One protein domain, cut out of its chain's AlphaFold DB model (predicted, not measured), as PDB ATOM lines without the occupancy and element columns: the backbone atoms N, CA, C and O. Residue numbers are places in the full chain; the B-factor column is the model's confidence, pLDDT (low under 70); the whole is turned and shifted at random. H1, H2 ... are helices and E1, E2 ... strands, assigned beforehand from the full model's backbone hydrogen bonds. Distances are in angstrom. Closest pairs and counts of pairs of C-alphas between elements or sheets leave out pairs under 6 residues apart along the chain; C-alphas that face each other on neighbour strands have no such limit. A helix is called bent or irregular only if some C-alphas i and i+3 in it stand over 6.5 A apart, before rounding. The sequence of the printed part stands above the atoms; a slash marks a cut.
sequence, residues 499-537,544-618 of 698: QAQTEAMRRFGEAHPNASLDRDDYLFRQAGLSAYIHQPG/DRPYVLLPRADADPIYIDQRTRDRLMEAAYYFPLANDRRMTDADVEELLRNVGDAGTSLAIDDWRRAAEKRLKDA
ATOM      1  N   GLN A 499      14.121   2.219 -58.188       58.75
ATOM      2  CA  GLN A 499      13.267   1.253 -58.903       58.75
ATOM      3  C   GLN A 499      12.368   0.386 -58.006       58.75
ATOM      4  O   GLN A 499      11.553  -0.394 -58.520       58.75
ATOM      5  N   ALA A 500      12.447   0.535 -56.680       62.81
ATOM      6  CA  ALA A 500      11.487  -0.085 -55.773       62.81
ATOM      7  C   ALA A 500      10.067   0.364 -56.124       62.81
ATOM      8  O   ALA A 500       9.806   1.550 -56.298       62.81
ATOM      9  N   GLN A 501       9.143  -0.597 -56.189       68.94
ATOM     10  CA  GLN A 501       7.725  -0.382 -56.511       68.94
ATOM     11  C   GLN A 501       7.424   0.012 -57.965       68.94
ATOM     12  O   GLN A 501       6.282   0.343 -58.277       68.94
ATOM     13  N   THR A 502       8.403  -0.055 -58.869       81.31
ATOM     14  CA  THR A 502       8.120   0.087 -60.302       81.31
ATOM     15  C   THR A 502       7.271  -1.077 -60.807       81.31
ATOM     16  O   THR A 502       7.342  -2.202 -60.304       81.31
ATOM     17  N   GLU A 503       6.454  -0.806 -61.818       83.50
ATOM     18  CA  GLU A 503       5.586  -1.799 -62.449       83.50
ATOM     19  C   GLU A 503       6.410  -2.935 -63.080       83.50
ATOM     20  O   GLU A 503       6.034  -4.099 -62.968       83.50
ATOM     21  N   ALA A 504       7.579  -2.619 -63.641       82.88
ATOM     22  CA  ALA A 504       8.542  -3.594 -64.149       82.88
ATOM     23  C   ALA A 504       9.035  -4.555 -63.048       82.88
ATOM     24  O   ALA A 504       9.028  -5.774 -63.231       82.88
ATOM     25  N   MET A 505       9.398  -4.025 -61.872       82.88
ATOM     26  CA  MET A 505       9.836  -4.831 -60.726       82.88
ATOM     27  C   MET A 505       8.686  -5.660 -60.135       82.88
ATOM     28  O   MET A 505       8.889  -6.808 -59.737       82.88
ATOM     29  N   ARG A 506       7.460  -5.114 -60.124       85.31
ATOM     30  CA  ARG A 506       6.249  -5.849 -59.728       85.31
ATOM     31  C   ARG A 506       5.996  -7.028 -60.667       85.31
ATOM     32  O   ARG A 506       5.849  -8.150 -60.193       85.31
ATOM     33  N   ARG A 507       6.011  -6.795 -61.985       85.06
ATOM     34  CA  ARG A 507       5.846  -7.846 -63.004       85.06
ATOM     35  C   ARG A 507       6.940  -8.905 -62.913       85.06
ATOM     36  O   ARG A 507       6.636 -10.088 -63.021       85.06
ATOM     37  N   PHE A 508       8.188  -8.503 -62.663       87.06
ATOM     38  CA  PHE A 508       9.277  -9.444 -62.405       87.06
ATOM     39  C   PHE A 508       8.983 -10.324 -61.179       87.06
ATOM     40  O   PHE A 508       9.036 -11.547 -61.280       87.06
ATOM     41  N   GLY A 509       8.620  -9.718 -60.042       85.94
ATOM     42  CA  GLY A 509       8.301 -10.451 -58.813       85.94
ATOM     43  C   GLY A 509       7.091 -11.384 -58.949       85.94
ATOM     44  O   GLY A 509       7.075 -12.456 -58.349       85.94
ATOM     45  N   GLU A 510       6.103 -11.011 -59.767       87.94
ATOM     46  CA  GLU A 510       4.940 -11.847 -60.097       87.94
ATOM     47  C   GLU A 510       5.302 -13.024 -61.010       87.94
ATOM     48  O   GLU A 510       4.808 -14.132 -60.801       87.94
ATOM     49  N   ALA A 511       6.176 -12.806 -61.997       85.56
ATOM     50  CA  ALA A 511       6.653 -13.853 -62.898       85.56
ATOM     51  C   ALA A 511       7.618 -14.833 -62.207       85.56
ATOM     52  O   ALA A 511       7.638 -16.022 -62.533       85.56
ATOM     53  N   HIS A 512       8.398 -14.345 -61.239       86.44
ATOM     54  CA  HIS A 512       9.439 -15.104 -60.547       86.44
ATOM     55  C   HIS A 512       9.343 -14.958 -59.017       86.44
ATOM     56  O   HIS A 512      10.267 -14.445 -58.375       86.44
ATOM     57  N   PRO A 513       8.255 -15.449 -58.392       80.62
ATOM     58  CA  PRO A 513       8.134 -15.457 -56.944       80.62
ATOM     59  C   PRO A 513       9.260 -16.338 -56.396       80.62
ATOM     60  O   PRO A 513       9.368 -17.501 -56.779       80.62
ATOM     61  N   ASN A 514      10.099 -15.792 -55.515       82.94
ATOM     62  CA  ASN A 514      11.332 -16.374 -54.950       82.94
ATOM     63  C   ASN A 514      12.643 -16.086 -55.698       82.94
ATOM     64  O   ASN A 514      13.694 -16.429 -55.160       82.94
ATOM     65  N   ALA A 515      12.631 -15.475 -56.882       81.56
ATOM     66  CA  ALA A 515      13.877 -15.032 -57.501       81.56
ATOM     67  C   ALA A 515      14.390 -13.731 -56.872       81.56
ATOM     68  O   ALA A 515      13.606 -12.888 -56.432       81.56
ATOM     69  N   SER A 516      15.710 -13.559 -56.867       82.75
ATOM     70  CA  SER A 516      16.359 -12.287 -56.548       82.75
ATOM     71  C   SER A 516      17.026 -11.695 -57.787       82.75
ATOM     72  O   SER A 516      17.429 -12.410 -58.709       82.75
ATOM     73  N   LEU A 517      17.117 -10.367 -57.802       82.94
ATOM     74  CA  LEU A 517      17.903  -9.616 -58.770       82.94
ATOM     75  C   LEU A 517      19.122  -9.044 -58.062       82.94
ATOM     76  O   LEU A 517      18.980  -8.267 -57.119       82.94
ATOM     77  N   ASP A 518      20.296  -9.391 -58.568       81.81
ATOM     78  CA  ASP A 518      21.544  -8.726 -58.212       81.81
ATOM     79  C   ASP A 518      21.936  -7.760 -59.327       81.81
ATOM     80  O   ASP A 518      21.518  -7.914 -60.469       81.81
ATOM     81  N   ARG A 519      22.725  -6.732 -59.030       78.69
ATOM     82  CA  ARG A 519      23.185  -5.795 -60.066       78.69
ATOM     83  C   ARG A 519      24.232  -6.462 -60.940       78.69
ATOM     84  O   ARG A 519      25.130  -7.121 -60.424       78.69
ATOM     85  N   ASP A 520      24.158  -6.240 -62.249       87.38
ATOM     86  CA  ASP A 520      25.277  -6.602 -63.110       87.38
ATOM     87  C   ASP A 520      26.463  -5.665 -62.835       87.38
ATOM     88  O   ASP A 520      26.353  -4.451 -63.000       87.38
ATOM     89  N   ASP A 521      27.604  -6.214 -62.415       81.25
ATOM     90  CA  ASP A 521      28.758  -5.412 -61.987       81.25
ATOM     91  C   ASP A 521      29.230  -4.402 -63.036       81.25
ATOM     92  O   ASP A 521      29.656  -3.302 -62.685       81.25
ATOM     93  N   TYR A 522      29.160  -4.754 -64.320       84.88
ATOM     94  CA  TYR A 522      29.656  -3.892 -65.383       84.88
ATOM     95  C   TYR A 522      28.546  -3.002 -65.937       84.88
ATOM     96  O   TYR A 522      28.656  -1.774 -65.898       84.88
ATOM     97  N   LEU A 523      27.464  -3.607 -66.434       87.69
ATOM     98  CA  LEU A 523      26.392  -2.867 -67.099       87.69
ATOM     99  C   LEU A 523      25.689  -1.915 -66.127       87.69
ATOM    100  O   LEU A 523      25.390  -0.785 -66.500       87.69
ATOM    101  N   PHE A 524      25.501  -2.321 -64.870       84.31
ATOM    102  CA  PHE A 524      24.860  -1.469 -63.879       84.31
ATOM    103  C   PHE A 524      25.824  -0.450 -63.282       84.31
ATOM    104  O   PHE A 524      25.627   0.755 -63.427       84.31
ATOM    105  N   ARG A 525      26.886  -0.901 -62.603       75.88
ATOM    106  CA  ARG A 525      27.710   0.016 -61.794       75.88
ATOM    107  C   ARG A 525      28.586   0.929 -62.641       75.88
ATOM    108  O   ARG A 525      28.812   2.075 -62.262       75.88
ATOM    109  N   GLN A 526      29.109   0.419 -63.753       82.44
ATOM    110  CA  GLN A 526      30.065   1.158 -64.575       82.44
ATOM    111  C   GLN A 526      29.345   1.892 -65.702       82.44
ATOM    112  O   GLN A 526      29.489   3.107 -65.829       82.44
ATOM    113  N   ALA A 527      28.531   1.177 -66.483       86.31
ATOM    114  CA  ALA A 527      27.820   1.779 -67.608       86.31
ATOM    115  C   ALA A 527      26.572   2.579 -67.196       86.31
ATOM    116  O   ALA A 527      26.132   3.433 -67.964       86.31
ATOM    117  N   GLY A 528      26.035   2.366 -65.988       87.25
ATOM    118  CA  GLY A 528      24.838   3.062 -65.510       87.25
ATOM    119  C   GLY A 528      23.549   2.607 -66.197       87.25
ATOM    120  O   GLY A 528      22.612   3.393 -66.287       87.25
ATOM    121  N   LEU A 529      23.523   1.377 -66.717       89.81
ATOM    122  CA  LEU A 529      22.363   0.767 -67.366       89.81
ATOM    123  C   LEU A 529      21.552  -0.039 -66.347       89.81
ATOM    124  O   LEU A 529      22.112  -0.654 -65.441       89.81
ATOM    125  N   SER A 530      20.237  -0.109 -66.521       89.62
ATOM    126  CA  SER A 530      19.327  -0.821 -65.618       89.62
ATOM    127  C   SER A 530      19.382  -2.345 -65.831       89.62
ATOM    128  O   SER A 530      18.397  -2.970 -66.225       89.62
ATOM    129  N   ALA A 531      20.555  -2.948 -65.605       88.69
ATOM    130  CA  ALA A 531      20.874  -4.350 -65.867       88.69
ATOM    131  C   ALA A 531      21.125  -5.167 -64.591       88.69
ATOM    132  O   ALA A 531      21.866  -4.763 -63.693       88.69
ATOM    133  N   TYR A 532      20.554  -6.365 -64.543       88.38
ATOM    134  CA  TYR A 532      20.521  -7.215 -63.360       88.38
ATOM    135  C   TYR A 532      20.847  -8.673 -63.700       88.38
ATOM    136  O   TYR A 532      20.597  -9.146 -64.809       88.38
ATOM    137  N   ILE A 533      21.376  -9.398 -62.721       86.88
ATOM    138  CA  ILE A 533      21.590 -10.839 -62.716       86.88
ATOM    139  C   ILE A 533      20.396 -11.481 -62.012       86.88
ATOM    140  O   ILE A 533      20.123 -11.217 -60.843       86.88
ATOM    141  N   HIS A 534      19.688 -12.340 -62.729       86.00
ATOM    142  CA  HIS A 534      18.578 -13.125 -62.224       86.00
ATOM    143  C   HIS A 534      19.088 -14.373 -61.502       86.00
ATOM    144  O   HIS A 534      19.636 -15.289 -62.120       86.00
ATOM    145  N   GLN A 535      18.864 -14.428 -60.189       83.25
ATOM    146  CA  GLN A 535      19.128 -15.606 -59.373       83.25
ATOM    147  C   GLN A 535      17.826 -16.365 -59.094       83.25
ATOM    148  O   GLN A 535      16.971 -15.870 -58.352       83.25
ATOM    149  N   PRO A 536      17.644 -17.572 -59.659       78.94
ATOM    150  CA  PRO A 536      16.447 -18.358 -59.408       78.94
ATOM    151  C   PRO A 536      16.383 -18.829 -57.952       78.94
ATOM    152  O   PRO A 536      17.306 -19.470 -57.443       78.94
ATOM    153  N   GLY A 537      15.253 -18.580 -57.292       74.31
ATOM    154  CA  GLY A 537      14.957 -19.165 -55.987       74.31
ATOM    155  C   GLY A 537      14.682 -20.665 -56.086       74.31
ATOM    156  O   GLY A 537      13.948 -21.118 -56.960       74.31
ATOM    157  N   ASP A 544      18.221 -20.375 -69.128       66.31
ATOM    158  CA  ASP A 544      19.095 -20.056 -70.273       66.31
ATOM    159  C   ASP A 544      19.400 -18.545 -70.411       66.31
ATOM    160  O   ASP A 544      20.290 -18.143 -71.162       66.31
ATOM    161  N   ARG A 545      18.673 -17.690 -69.677       75.88
ATOM    162  CA  ARG A 545      18.780 -16.220 -69.692       75.88
ATOM    163  C   ARG A 545      18.932 -15.648 -68.277       75.88
ATOM    164  O   ARG A 545      17.942 -15.223 -67.678       75.88
ATOM    165  N   PRO A 546      20.148 -15.672 -67.710       83.50
ATOM    166  CA  PRO A 546      20.379 -15.272 -66.327       83.50
ATOM    167  C   PRO A 546      20.477 -13.752 -66.141       83.50
ATOM    168  O   PRO A 546      20.797 -13.314 -65.044       83.50
ATOM    169  N   TYR A 547      20.217 -12.938 -67.167       89.44
ATOM    170  CA  TYR A 547      20.308 -11.481 -67.078       89.44
ATOM    171  C   TYR A 547      18.989 -10.821 -67.471       89.44
ATOM    172  O   TYR A 547      18.299 -11.278 -68.385       89.44
ATOM    173  N   VAL A 548      18.655  -9.734 -66.783       90.94
ATOM    174  CA  VAL A 548      17.404  -8.989 -66.940       90.94
ATOM    175  C   VAL A 548      17.718  -7.510 -67.081       90.94
ATOM    176  O   VAL A 548      18.461  -6.955 -66.277       90.94
ATOM    177  N   LEU A 549      17.136  -6.863 -68.083       91.25
ATOM    178  CA  LEU A 549      17.167  -5.413 -68.238       91.25
ATOM    179  C   LEU A 549      15.801  -4.843 -67.859       91.25
ATOM    180  O   LEU A 549      14.773  -5.335 -68.329       91.25
ATOM    181  N   LEU A 550      15.803  -3.789 -67.046       89.69
ATOM    182  CA  LEU A 550      14.619  -3.021 -66.655       89.69
ATOM    183  C   LEU A 550      14.768  -1.573 -67.150       89.69
ATOM    184  O   LEU A 550      14.954  -0.661 -66.344       89.69
ATOM    185  N   PRO A 551      14.739  -1.351 -68.476       82.12
ATOM    186  CA  PRO A 551      15.107  -0.068 -69.077       82.12
ATOM    187  C   PRO A 551      14.172   1.084 -68.691       82.12
ATOM    188  O   PRO A 551      14.560   2.251 -68.732       82.12
ATOM    189  N   ARG A 552      12.925   0.770 -68.321       85.62
ATOM    190  CA  ARG A 552      11.925   1.732 -67.852       85.62
ATOM    191  C   ARG A 552      11.097   1.138 -66.725       85.62
ATOM    192  O   ARG A 552      10.870  -0.067 -66.675       85.62
ATOM    193  N   ALA A 553      10.591   2.010 -65.858       82.31
ATOM    194  CA  ALA A 553       9.771   1.638 -64.708       82.31
ATOM    195  C   ALA A 553       8.453   0.926 -65.079       82.31
ATOM    196  O   ALA A 553       7.902   0.202 -64.253       82.31
ATOM    197  N   ASP A 554       7.933   1.143 -66.287       84.62
ATOM    198  CA  ASP A 554       6.647   0.635 -66.781       84.62
ATOM    199  C   ASP A 554       6.767  -0.408 -67.907       84.62
ATOM    200  O   ASP A 554       5.754  -0.965 -68.342       84.62
ATOM    201  N   ALA A 555       7.987  -0.679 -68.376       83.94
ATOM    202  CA  ALA A 555       8.250  -1.641 -69.438       83.94
ATOM    203  C   ALA A 555       8.323  -3.078 -68.907       83.94
ATOM    204  O   ALA A 555       8.634  -3.323 -67.740       83.94
ATOM    205  N   ASP A 556       8.056  -4.044 -69.787       87.25
ATOM    206  CA  ASP A 556       8.261  -5.449 -69.456       87.25
ATOM    207  C   ASP A 556       9.761  -5.761 -69.307       87.25
ATOM    208  O   ASP A 556      10.565  -5.274 -70.111       87.25
ATOM    209  N   PRO A 557      10.156  -6.582 -68.313       88.94
ATOM    210  CA  PRO A 557      11.538  -7.021 -68.162       88.94
ATOM    211  C   PRO A 557      12.061  -7.715 -69.425       88.94
ATOM    212  O   PRO A 557      11.420  -8.623 -69.959       88.94
ATOM    213  N   ILE A 558      13.255  -7.330 -69.879       90.25
ATOM    214  CA  ILE A 558      13.897  -7.934 -71.051       90.25
ATOM    215  C   ILE A 558      14.931  -8.954 -70.580       90.25
ATOM    216  O   ILE A 558      15.951  -8.596 -69.994       90.25
ATOM    217  N   TYR A 559      14.686 -10.233 -70.861       89.12
ATOM    218  CA  TYR A 559      15.586 -11.329 -70.491       89.12
ATOM    219  C   TYR A 559      16.605 -11.591 -71.594       89.12
ATOM    220  O   TYR A 559      16.225 -11.892 -72.733       89.12
ATOM    221  N   ILE A 560      17.888 -11.558 -71.243       89.81
ATOM    222  CA  ILE A 560      19.002 -11.758 -72.172       89.81
ATOM    223  C   ILE A 560      19.920 -12.897 -71.710       89.81
ATOM    224  O   ILE A 560      20.031 -13.209 -70.521       89.81
ATOM    225  N   ASP A 561      20.576 -13.545 -72.672       88.81
ATOM    226  CA  ASP A 561      21.586 -14.573 -72.412       88.81
ATOM    227  C   ASP A 561      22.982 -13.962 -72.174       88.81
ATOM    228  O   ASP A 561      23.204 -12.758 -72.339       88.81
ATOM    229  N   GLN A 562      23.951 -14.802 -71.792       88.00
ATOM    230  CA  GLN A 562      25.340 -14.377 -71.571       88.00
ATOM    231  C   GLN A 562      25.953 -13.715 -72.811       88.00
ATOM    232  O   GLN A 562      26.676 -12.730 -72.689       88.00
ATOM    233  N   ARG A 563      25.674 -14.246 -74.008       88.69
ATOM    234  CA  ARG A 563      26.259 -13.750 -75.259       88.69
ATOM    235  C   ARG A 563      25.778 -12.333 -75.566       88.69
ATOM    236  O   ARG A 563      26.573 -11.486 -75.965       88.69
ATOM    237  N   THR A 564      24.489 -12.083 -75.374       90.06
ATOM    238  CA  THR A 564      23.860 -10.773 -75.553       90.06
ATOM    239  C   THR A 564      24.369  -9.794 -74.503       90.06
ATOM    240  O   THR A 564      24.709  -8.667 -74.848       90.06
ATOM    241  N   ARG A 565      24.514 -10.233 -73.246       91.38
ATOM    242  CA  ARG A 565      25.122  -9.432 -72.178       91.38
ATOM    243  C   ARG A 565      26.563  -9.028 -72.509       91.38
ATOM    244  O   ARG A 565      26.871  -7.844 -72.455       91.38
ATOM    245  N   ASP A 566      27.423  -9.962 -72.917       90.12
ATOM    246  CA  ASP A 566      28.820  -9.659 -73.274       90.12
ATOM    247  C   ASP A 566      28.899  -8.661 -74.447       90.12
ATOM    248  O   ASP A 566      29.717  -7.739 -74.445       90.12
ATOM    249  N   ARG A 567      27.996  -8.784 -75.429       91.06
ATOM    250  CA  ARG A 567      27.871  -7.829 -76.540       91.06
ATOM    251  C   ARG A 567      27.328  -6.469 -76.110       91.06
ATOM    252  O   ARG A 567      27.767  -5.461 -76.653       91.06
ATOM    253  N   LEU A 568      26.409  -6.412 -75.149       92.94
ATOM    254  CA  LEU A 568      25.952  -5.151 -74.562       92.94
ATOM    255  C   LEU A 568      27.049  -4.475 -73.740       92.94
ATOM    256  O   LEU A 568      27.133  -3.253 -73.747       92.94
ATOM    257  N   MET A 569      27.923  -5.239 -73.080       93.44
ATOM    258  CA  MET A 569      29.092  -4.679 -72.394       93.44
ATOM    259  C   MET A 569      30.055  -4.033 -73.398       93.44
ATOM    260  O   MET A 569      30.513  -2.914 -73.182       93.44
ATOM    261  N   GLU A 570      30.316  -4.702 -74.527       93.81
ATOM    262  CA  GLU A 570      31.081  -4.122 -75.640       93.81
ATOM    263  C   GLU A 570      30.402  -2.878 -76.217       93.81
ATOM    264  O   GLU A 570      31.068  -1.874 -76.457       93.81
ATOM    265  N   ALA A 571      29.082  -2.928 -76.415       94.38
ATOM    266  CA  ALA A 571      28.300  -1.791 -76.879       94.38
ATOM    267  C   ALA A 571      28.466  -0.598 -75.934       94.38
ATOM    268  O   ALA A 571      28.887   0.466 -76.373       94.38
ATOM    269  N   ALA A 572      28.218  -0.794 -74.638       94.62
ATOM    270  CA  ALA A 572      28.331   0.238 -73.617       94.62
ATOM    271  C   ALA A 572      29.739   0.845 -73.551       94.62
ATOM    272  O   ALA A 572      29.866   2.045 -73.327       94.62
ATOM    273  N   TYR A 573      30.781   0.044 -73.791       94.31
ATOM    274  CA  TYR A 573      32.169   0.501 -73.861       94.31
ATOM    275  C   TYR A 573      32.464   1.352 -75.106       94.31
ATOM    276  O   TYR A 573      33.000   2.454 -74.997       94.31
ATOM    277  N   TYR A 574      32.105   0.867 -76.299       94.94
ATOM    278  CA  TYR A 574      32.411   1.556 -77.557       94.94
ATOM    279  C   TYR A 574      31.495   2.751 -77.828       94.94
ATOM    280  O   TYR A 574      31.903   3.706 -78.488       94.94
ATOM    281  N   PHE A 575      30.269   2.727 -77.317       95.38
ATOM    282  CA  PHE A 575      29.265   3.753 -77.561       95.38
ATOM    283  C   PHE A 575      29.706   5.175 -77.173       95.38
ATOM    284  O   PHE A 575      29.617   6.049 -78.039       95.38
ATOM    285  N   PRO A 576      30.210   5.454 -75.953       93.06
ATOM    286  CA  PRO A 576      30.653   6.796 -75.588       93.06
ATOM    287  C   PRO A 576      31.877   7.255 -76.369       93.06
ATOM    288  O   PRO A 576      31.985   8.435 -76.688       93.06
ATOM    289  N   LEU A 577      32.759   6.327 -76.743       92.81
ATOM    290  CA  LEU A 577      33.891   6.627 -77.613       92.81
ATOM    291  C   LEU A 577      33.389   7.039 -79.005       92.81
ATOM    292  O   LEU A 577      33.811   8.056 -79.543       92.81
ATOM    293  N   ALA A 578      32.436   6.309 -79.576       94.25
ATOM    294  CA  ALA A 578      31.898   6.615 -80.896       94.25
ATOM    295  C   ALA A 578      30.991   7.865 -80.925       94.25
ATOM    296  O   ALA A 578      30.967   8.553 -81.942       94.25
ATOM    297  N   ASN A 579      30.266   8.169 -79.840       93.75
ATOM    298  CA  ASN A 579      29.151   9.132 -79.850       93.75
ATOM    299  C   ASN A 579      29.268  10.306 -78.858       93.75
ATOM    300  O   ASN A 579      28.332  11.098 -78.776       93.75
ATOM    301  N   ASP A 580      30.347  10.424 -78.077       91.50
ATOM    302  CA  ASP A 580      30.549  11.506 -77.087       91.50
ATOM    303  C   ASP A 580      29.500  11.606 -75.973       91.50
ATOM    304  O   ASP A 580      29.392  12.614 -75.273       91.50
ATOM    305  N   ARG A 581      28.724  10.546 -75.759       94.06
ATOM    306  CA  ARG A 581      27.731  10.480 -74.687       94.06
ATOM    307  C   ARG A 581      27.602   9.065 -74.157       94.06
ATOM    308  O   ARG A 581      27.836   8.100 -74.877       94.06
ATOM    309  N   ARG A 582      27.174   8.938 -72.904       91.88
ATOM    310  CA  ARG A 582      26.880   7.625 -72.322       91.88
ATOM    311  C   ARG A 582      25.743   6.940 -73.077       91.88
ATOM    312  O   ARG A 582      24.825   7.602 -73.573       91.88
ATOM    313  N   MET A 583      25.825   5.616 -73.129       93.88
ATOM    314  CA  MET A 583      24.712   4.780 -73.551       93.88
ATOM    315  C   MET A 583      23.617   4.863 -72.487       93.88
ATOM    316  O   MET A 583      23.907   4.819 -71.294       93.88
ATOM    317  N   THR A 584      22.374   5.025 -72.919       94.25
ATOM    318  CA  THR A 584      21.198   5.080 -72.047       94.25
ATOM    319  C   THR A 584      20.372   3.806 -72.186       94.25
ATOM    320  O   THR A 584      20.490   3.084 -73.177       94.25
ATOM    321  N   ASP A 585      19.478   3.553 -71.232       89.94
ATOM    322  CA  ASP A 585      18.533   2.434 -71.314       89.94
ATOM    323  C   ASP A 585      17.657   2.488 -72.584       89.94
ATOM    324  O   ASP A 585      17.336   1.451 -73.164       89.94
ATOM    325  N   ALA A 586      17.339   3.688 -73.087       91.19
ATOM    326  CA  ALA A 586      16.619   3.865 -74.349       91.19
ATOM    327  C   ALA A 586      17.446   3.412 -75.568       91.19
ATOM    328  O   ALA A 586      16.900   2.773 -76.471       91.19
ATOM    329  N   ASP A 587      18.757   3.681 -75.570       93.12
ATOM    330  CA  ASP A 587      19.665   3.201 -76.620       93.12
ATOM    331  C   ASP A 587      19.766   1.667 -76.589       93.12
ATOM    332  O   ASP A 587      19.819   1.026 -77.638       93.12
ATOM    333  N   VAL A 588      19.757   1.059 -75.394       91.69
ATOM    334  CA  VAL A 588      19.748  -0.405 -75.230       91.69
ATOM    335  C   VAL A 588      18.448  -1.007 -75.768       91.69
ATOM    336  O   VAL A 588      18.496  -1.992 -76.504       91.69
ATOM    337  N   GLU A 589      17.289  -0.414 -75.461       90.00
ATOM    338  CA  GLU A 589      15.999  -0.857 -76.008       90.00
ATOM    339  C   GLU A 589      15.951  -0.769 -77.538       90.00
ATOM    340  O   GLU A 589      15.406  -1.659 -78.193       90.00
ATOM    341  N   GLU A 590      16.454   0.316 -78.128       90.44
ATOM    342  CA  GLU A 590      16.528   0.472 -79.585       90.44
ATOM    343  C   GLU A 590      17.458  -0.576 -80.202       90.44
ATOM    344  O   GLU A 590      17.085  -1.271 -81.150       90.44
ATOM    345  N   LEU A 591      18.640  -0.749 -79.610       89.62
ATOM    346  CA  LEU A 591      19.624  -1.718 -80.062       89.62
ATOM    347  C   LEU A 591      19.069  -3.152 -80.019       89.62
ATOM    348  O   LEU A 591      19.245  -3.896 -80.981       89.62
ATOM    349  N   LEU A 592      18.359  -3.531 -78.951       88.88
ATOM    350  CA  LEU A 592      17.746  -4.857 -78.818       88.88
ATOM    351  C   LEU A 592      16.536  -5.051 -79.738       88.88
ATOM    352  O   LEU A 592      16.340  -6.153 -80.246       88.88
ATOM    353  N   ARG A 593      15.753  -4.001 -80.017       86.56
ATOM    354  CA  ARG A 593      14.663  -4.065 -81.009       86.56
ATOM    355  C   ARG A 593      15.180  -4.392 -82.407       86.56
ATOM    356  O   ARG A 593      14.544  -5.154 -83.131       86.56
ATOM    357  N   ASN A 594      16.354  -3.875 -82.755       81.81
ATOM    358  CA  ASN A 594      16.980  -4.093 -84.057       81.81
ATOM    359  C   ASN A 594      17.607  -5.493 -84.221       81.81
ATOM    360  O   ASN A 594      17.962  -5.866 -85.336       81.81
ATOM    361  N   VAL A 595      17.726  -6.285 -83.147       78.06
ATOM    362  CA  VAL A 595      18.278  -7.654 -83.198       78.06
ATOM    363  C   VAL A 595      17.311  -8.652 -83.853       78.06
ATOM    364  O   VAL A 595      17.774  -9.581 -84.514       78.06
ATOM    365  N   GLY A 596      15.994  -8.425 -83.744       61.22
ATOM    366  CA  GLY A 596      14.934  -9.260 -84.329       61.22
ATOM    367  C   GLY A 596      14.921 -10.732 -83.867       61.22
ATOM    368  O   GLY A 596      15.858 -11.230 -83.248       61.22
ATOM    369  N   ASP A 597      13.868 -11.477 -84.225       56.44
ATOM    370  CA  ASP A 597      13.735 -12.922 -83.932       56.44
ATOM    371  C   ASP A 597      14.759 -13.809 -84.681       56.44
ATOM    372  O   ASP A 597      14.833 -15.018 -84.461       56.44
ATOM    373  N   ALA A 598      15.567 -13.230 -85.577       52.09
ATOM    374  CA  ALA A 598      16.476 -13.954 -86.467       52.09
ATOM    375  C   ALA A 598      17.829 -14.340 -85.832       52.09
ATOM    376  O   ALA A 598      18.673 -14.931 -86.507       52.09
ATOM    377  N   GLY A 599      18.069 -14.013 -84.556       56.22
ATOM    378  CA  GLY A 599      19.306 -14.388 -83.858       56.22
ATOM    379  C   GLY A 599      20.575 -13.733 -84.424       56.22
ATOM    380  O   GLY A 599      21.686 -14.227 -84.205       56.22
ATOM    381  N   THR A 600      20.435 -12.635 -85.167       56.16
ATOM    382  CA  THR A 600      21.560 -11.851 -85.682       56.16
ATOM    383  C   THR A 600      22.280 -11.131 -84.541       56.16
ATOM    384  O   THR A 600      21.656 -10.520 -83.686       56.16
ATOM    385  N   SER A 601      23.613 -11.226 -84.497       67.56
ATOM    386  CA  SER A 601      24.457 -10.546 -83.499       67.56
ATOM    387  C   SER A 601      24.138  -9.047 -83.441       67.56
ATOM    388  O   SER A 601      23.994  -8.426 -84.490       67.56
ATOM    389  N   LEU A 602      24.112  -8.467 -82.234       77.94
ATOM    390  CA  LEU A 602      24.087  -7.015 -82.011       77.94
ATOM    391  C   LEU A 602      25.102  -6.331 -82.943       77.94
ATOM    392  O   LEU A 602      26.296  -6.645 -82.886       77.94
ATOM    393  N   ALA A 603      24.622  -5.455 -83.828       81.81
ATOM    394  CA  ALA A 603      25.425  -4.796 -84.858       81.81
ATOM    395  C   ALA A 603      26.232  -3.631 -84.259       81.81
ATOM    396  O   ALA A 603      25.919  -2.464 -84.459       81.81
ATOM    397  N   ILE A 604      27.266  -3.962 -83.484       90.62
ATOM    398  CA  ILE A 604      28.131  -2.986 -82.796       90.62
ATOM    399  C   ILE A 604      29.429  -2.686 -83.558       90.62
ATOM    400  O   ILE A 604      30.249  -1.900 -83.090       90.62
ATOM    401  N   ASP A 605      29.642  -3.312 -84.717       89.88
ATOM    402  CA  ASP A 605      30.906  -3.233 -85.459       89.88
ATOM    403  C   ASP A 605      31.203  -1.814 -85.967       89.88
ATOM    404  O   ASP A 605      32.363  -1.406 -86.024       89.88
ATOM    405  N   ASP A 606      30.167  -1.037 -86.292       90.75
ATOM    406  CA  ASP A 606      30.325   0.369 -86.672       90.75
ATOM    407  C   ASP A 606      30.796   1.223 -85.492       90.75
ATOM    408  O   ASP A 606      31.724   2.019 -85.643       90.75
ATOM    409  N   TRP A 607      30.228   1.011 -84.297       93.25
ATOM    410  CA  TRP A 607      30.678   1.688 -83.078       93.25
ATOM    411  C   TRP A 607      32.085   1.262 -82.685       93.25
ATOM    412  O   TRP A 607      32.887   2.117 -82.324       93.25
ATOM    413  N   ARG A 608      32.411  -0.027 -82.816       93.44
ATOM    414  CA  ARG A 608      33.761  -0.548 -82.588       93.44
ATOM    415  C   ARG A 608      34.771   0.152 -83.498       93.44
ATOM    416  O   ARG A 608      35.698   0.779 -82.998       93.44
ATOM    417  N   ARG A 609      34.556   0.141 -84.819       91.88
ATOM    418  CA  ARG A 609      35.456   0.804 -85.783       91.88
ATOM    419  C   ARG A 609      35.594   2.304 -85.519       91.88
ATOM    420  O   ARG A 609      36.699   2.841 -85.596       91.88
ATOM    421  N   ALA A 610      34.489   2.986 -85.214       93.56
ATOM    422  CA  ALA A 610      34.503   4.410 -84.895       93.56
ATOM    423  C   ALA A 610      35.287   4.700 -83.606       93.56
ATOM    424  O   ALA A 610      36.117   5.609 -83.583       93.56
ATOM    425  N   ALA A 611      35.070   3.902 -82.559       92.69
ATOM    426  CA  ALA A 611      35.765   4.017 -81.286       92.69
ATOM    427  C   ALA A 611      37.265   3.725 -81.415       92.69
ATOM    428  O   ALA A 611      38.071   4.503 -80.921       92.69
ATOM    429  N   GLU A 612      37.658   2.662 -82.120       90.62
ATOM    430  CA  GLU A 612      39.065   2.329 -82.379       90.62
ATOM    431  C   GLU A 612      39.780   3.438 -83.151       90.62
ATOM    432  O   GLU A 612      40.887   3.843 -82.791       90.62
ATOM    433  N   LYS A 613      39.138   3.964 -84.202       92.31
ATOM    434  CA  LYS A 613      39.672   5.102 -84.952       92.31
ATOM    435  C   LYS A 613      39.851   6.307 -84.033       92.31
ATOM    436  O   LYS A 613      40.914   6.918 -84.027       92.31
ATOM    437  N   ARG A 614      38.840   6.619 -83.223       92.38
ATOM    438  CA  ARG A 614      38.896   7.748 -82.300       92.38
ATOM    439  C   ARG A 614      39.966   7.575 -81.230       92.38
ATOM    440  O   ARG A 614      40.642   8.545 -80.920       92.38
ATOM    441  N   LEU A 615      40.131   6.378 -80.677       89.75
ATOM    442  CA  LEU A 615      41.191   6.084 -79.715       89.75
ATOM    443  C   LEU A 615      42.565   6.309 -80.348       89.75
ATOM    444  O   LEU A 615      43.397   6.960 -79.731       89.75
ATOM    445  N   LYS A 616      42.782   5.880 -81.596       88.31
ATOM    446  CA  LYS A 616      44.026   6.163 -82.335       88.31
ATOM    447  C   LYS A 616      44.236   7.659 -82.579       88.31
ATOM    448  O   LYS A 616      45.317   8.180 -82.307       88.31
ATOM    449  N   ASP A 617      43.202   8.362 -83.039       88.38
ATOM    450  CA  ASP A 617      43.255   9.809 -83.282       88.38
ATOM    451  C   ASP A 617      43.536  10.576 -81.973       88.38
ATOM    452  O   ASP A 617      44.357  11.495 -81.939       88.38
ATOM    453  N   ALA A 618      42.903  10.161 -80.873       88.44
ATOM    454  CA  ALA A 618      43.111  10.692 -79.532       88.44
ATOM    455  C   ALA A 618      44.506  10.380 -78.996       88.44
ATOM    456  O   ALA A 618      45.123  11.243 -78.377       88.44
TER     457      ALA A 618
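This is residues 499 to 537 and 544 to 618 of the 698 residues of an uncharacterized protein of Ectothiorhodospira haloalkaliphila (UniProt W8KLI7). An elongated body with a small, twisted four-stranded sheet toward one end: H1 grazes the sheet at that end, H2 and H3 graze it toward the rest of the domain, and H4, which packs on residues 571 to 578 of H2 and is not on the sheet, makes the far end. The printed part has 114 residues, with named elements in the order H1 E1 E2 E3 E4 H2 H3 H4; the sheet runs E1 E2 E3 E4, antiparallel throughout. The class is mixed, helices and strands. The whole is compact, with a radius of gyration of the C-alphas of 14.9 A, and spans 50 by 30 by 22 A.

Find C-alpha 503 at (5.586, -1.799, -62.449); from there H1 runs 12.1 A through residues 503 to 511. Next come E1, residues 516 to 519, 10.1 A, and E2, residues 531 to 535, 13.1 A. Past the cut lie E3, residues 547 to 549, 6.9 A, and E4, residues 558 to 560, 6.5 A. Look for H2 at C-alpha 562, (25.340, -14.377, -71.571); it covers residues 562 to 579 over 25.2 A, with a kink of 31 degrees near residue 573. H2 is only just irregular: C-alphas 573 and 576 are 6.7 A apart. H3, residues 585 to 593, is 12.3 A long, and H4, residues 605 to 618, runs 19.4 A to C-alpha 618 at (43.111, 10.692, -79.532).

Begin at the sheet, where E1 and E2 form a hairpin, with N 518 and O 533 at 2.9 A. E2 and E3 are antiparallel, with N 532 and O 548 at 2.8 A. E3 and E4 form the second hairpin, with N 549 and O 558 at 2.8 A. H1 only grazes the sheet, with residues 504 to 509, and is apart from H2, H3 and H4. H2 grazes it with residues 562 to 568, and H3 with residues 585 to 592. H2 and H3 are close but not clearly touching; their closest C-alphas, of Leu 568 and Val 588, are 7.8 A apart. H2 touches H4 with its residues 571 to 578 alone, at a steep tilt of 44 degrees, the same way; the closest C-alphas, of Ala 578 and Ala 611, are 4.7 A apart. H4 is not on the sheet. Each O i to N i+4 pair is within hydrogen-bond range in H1, H3 and H4, and 12 of 14 in H2.

The farthest C-alphas, of Pro 513 and Asp 617, are 50.7 A apart. Residues 538 to 543 are not printed, and C-alphas 537 and 544 are 14.9 A apart across this cut. The links E1 to E2 and H3 to H4 are long. Confidence is under 70 at residues 499 to 501, 544 and 596 to 601.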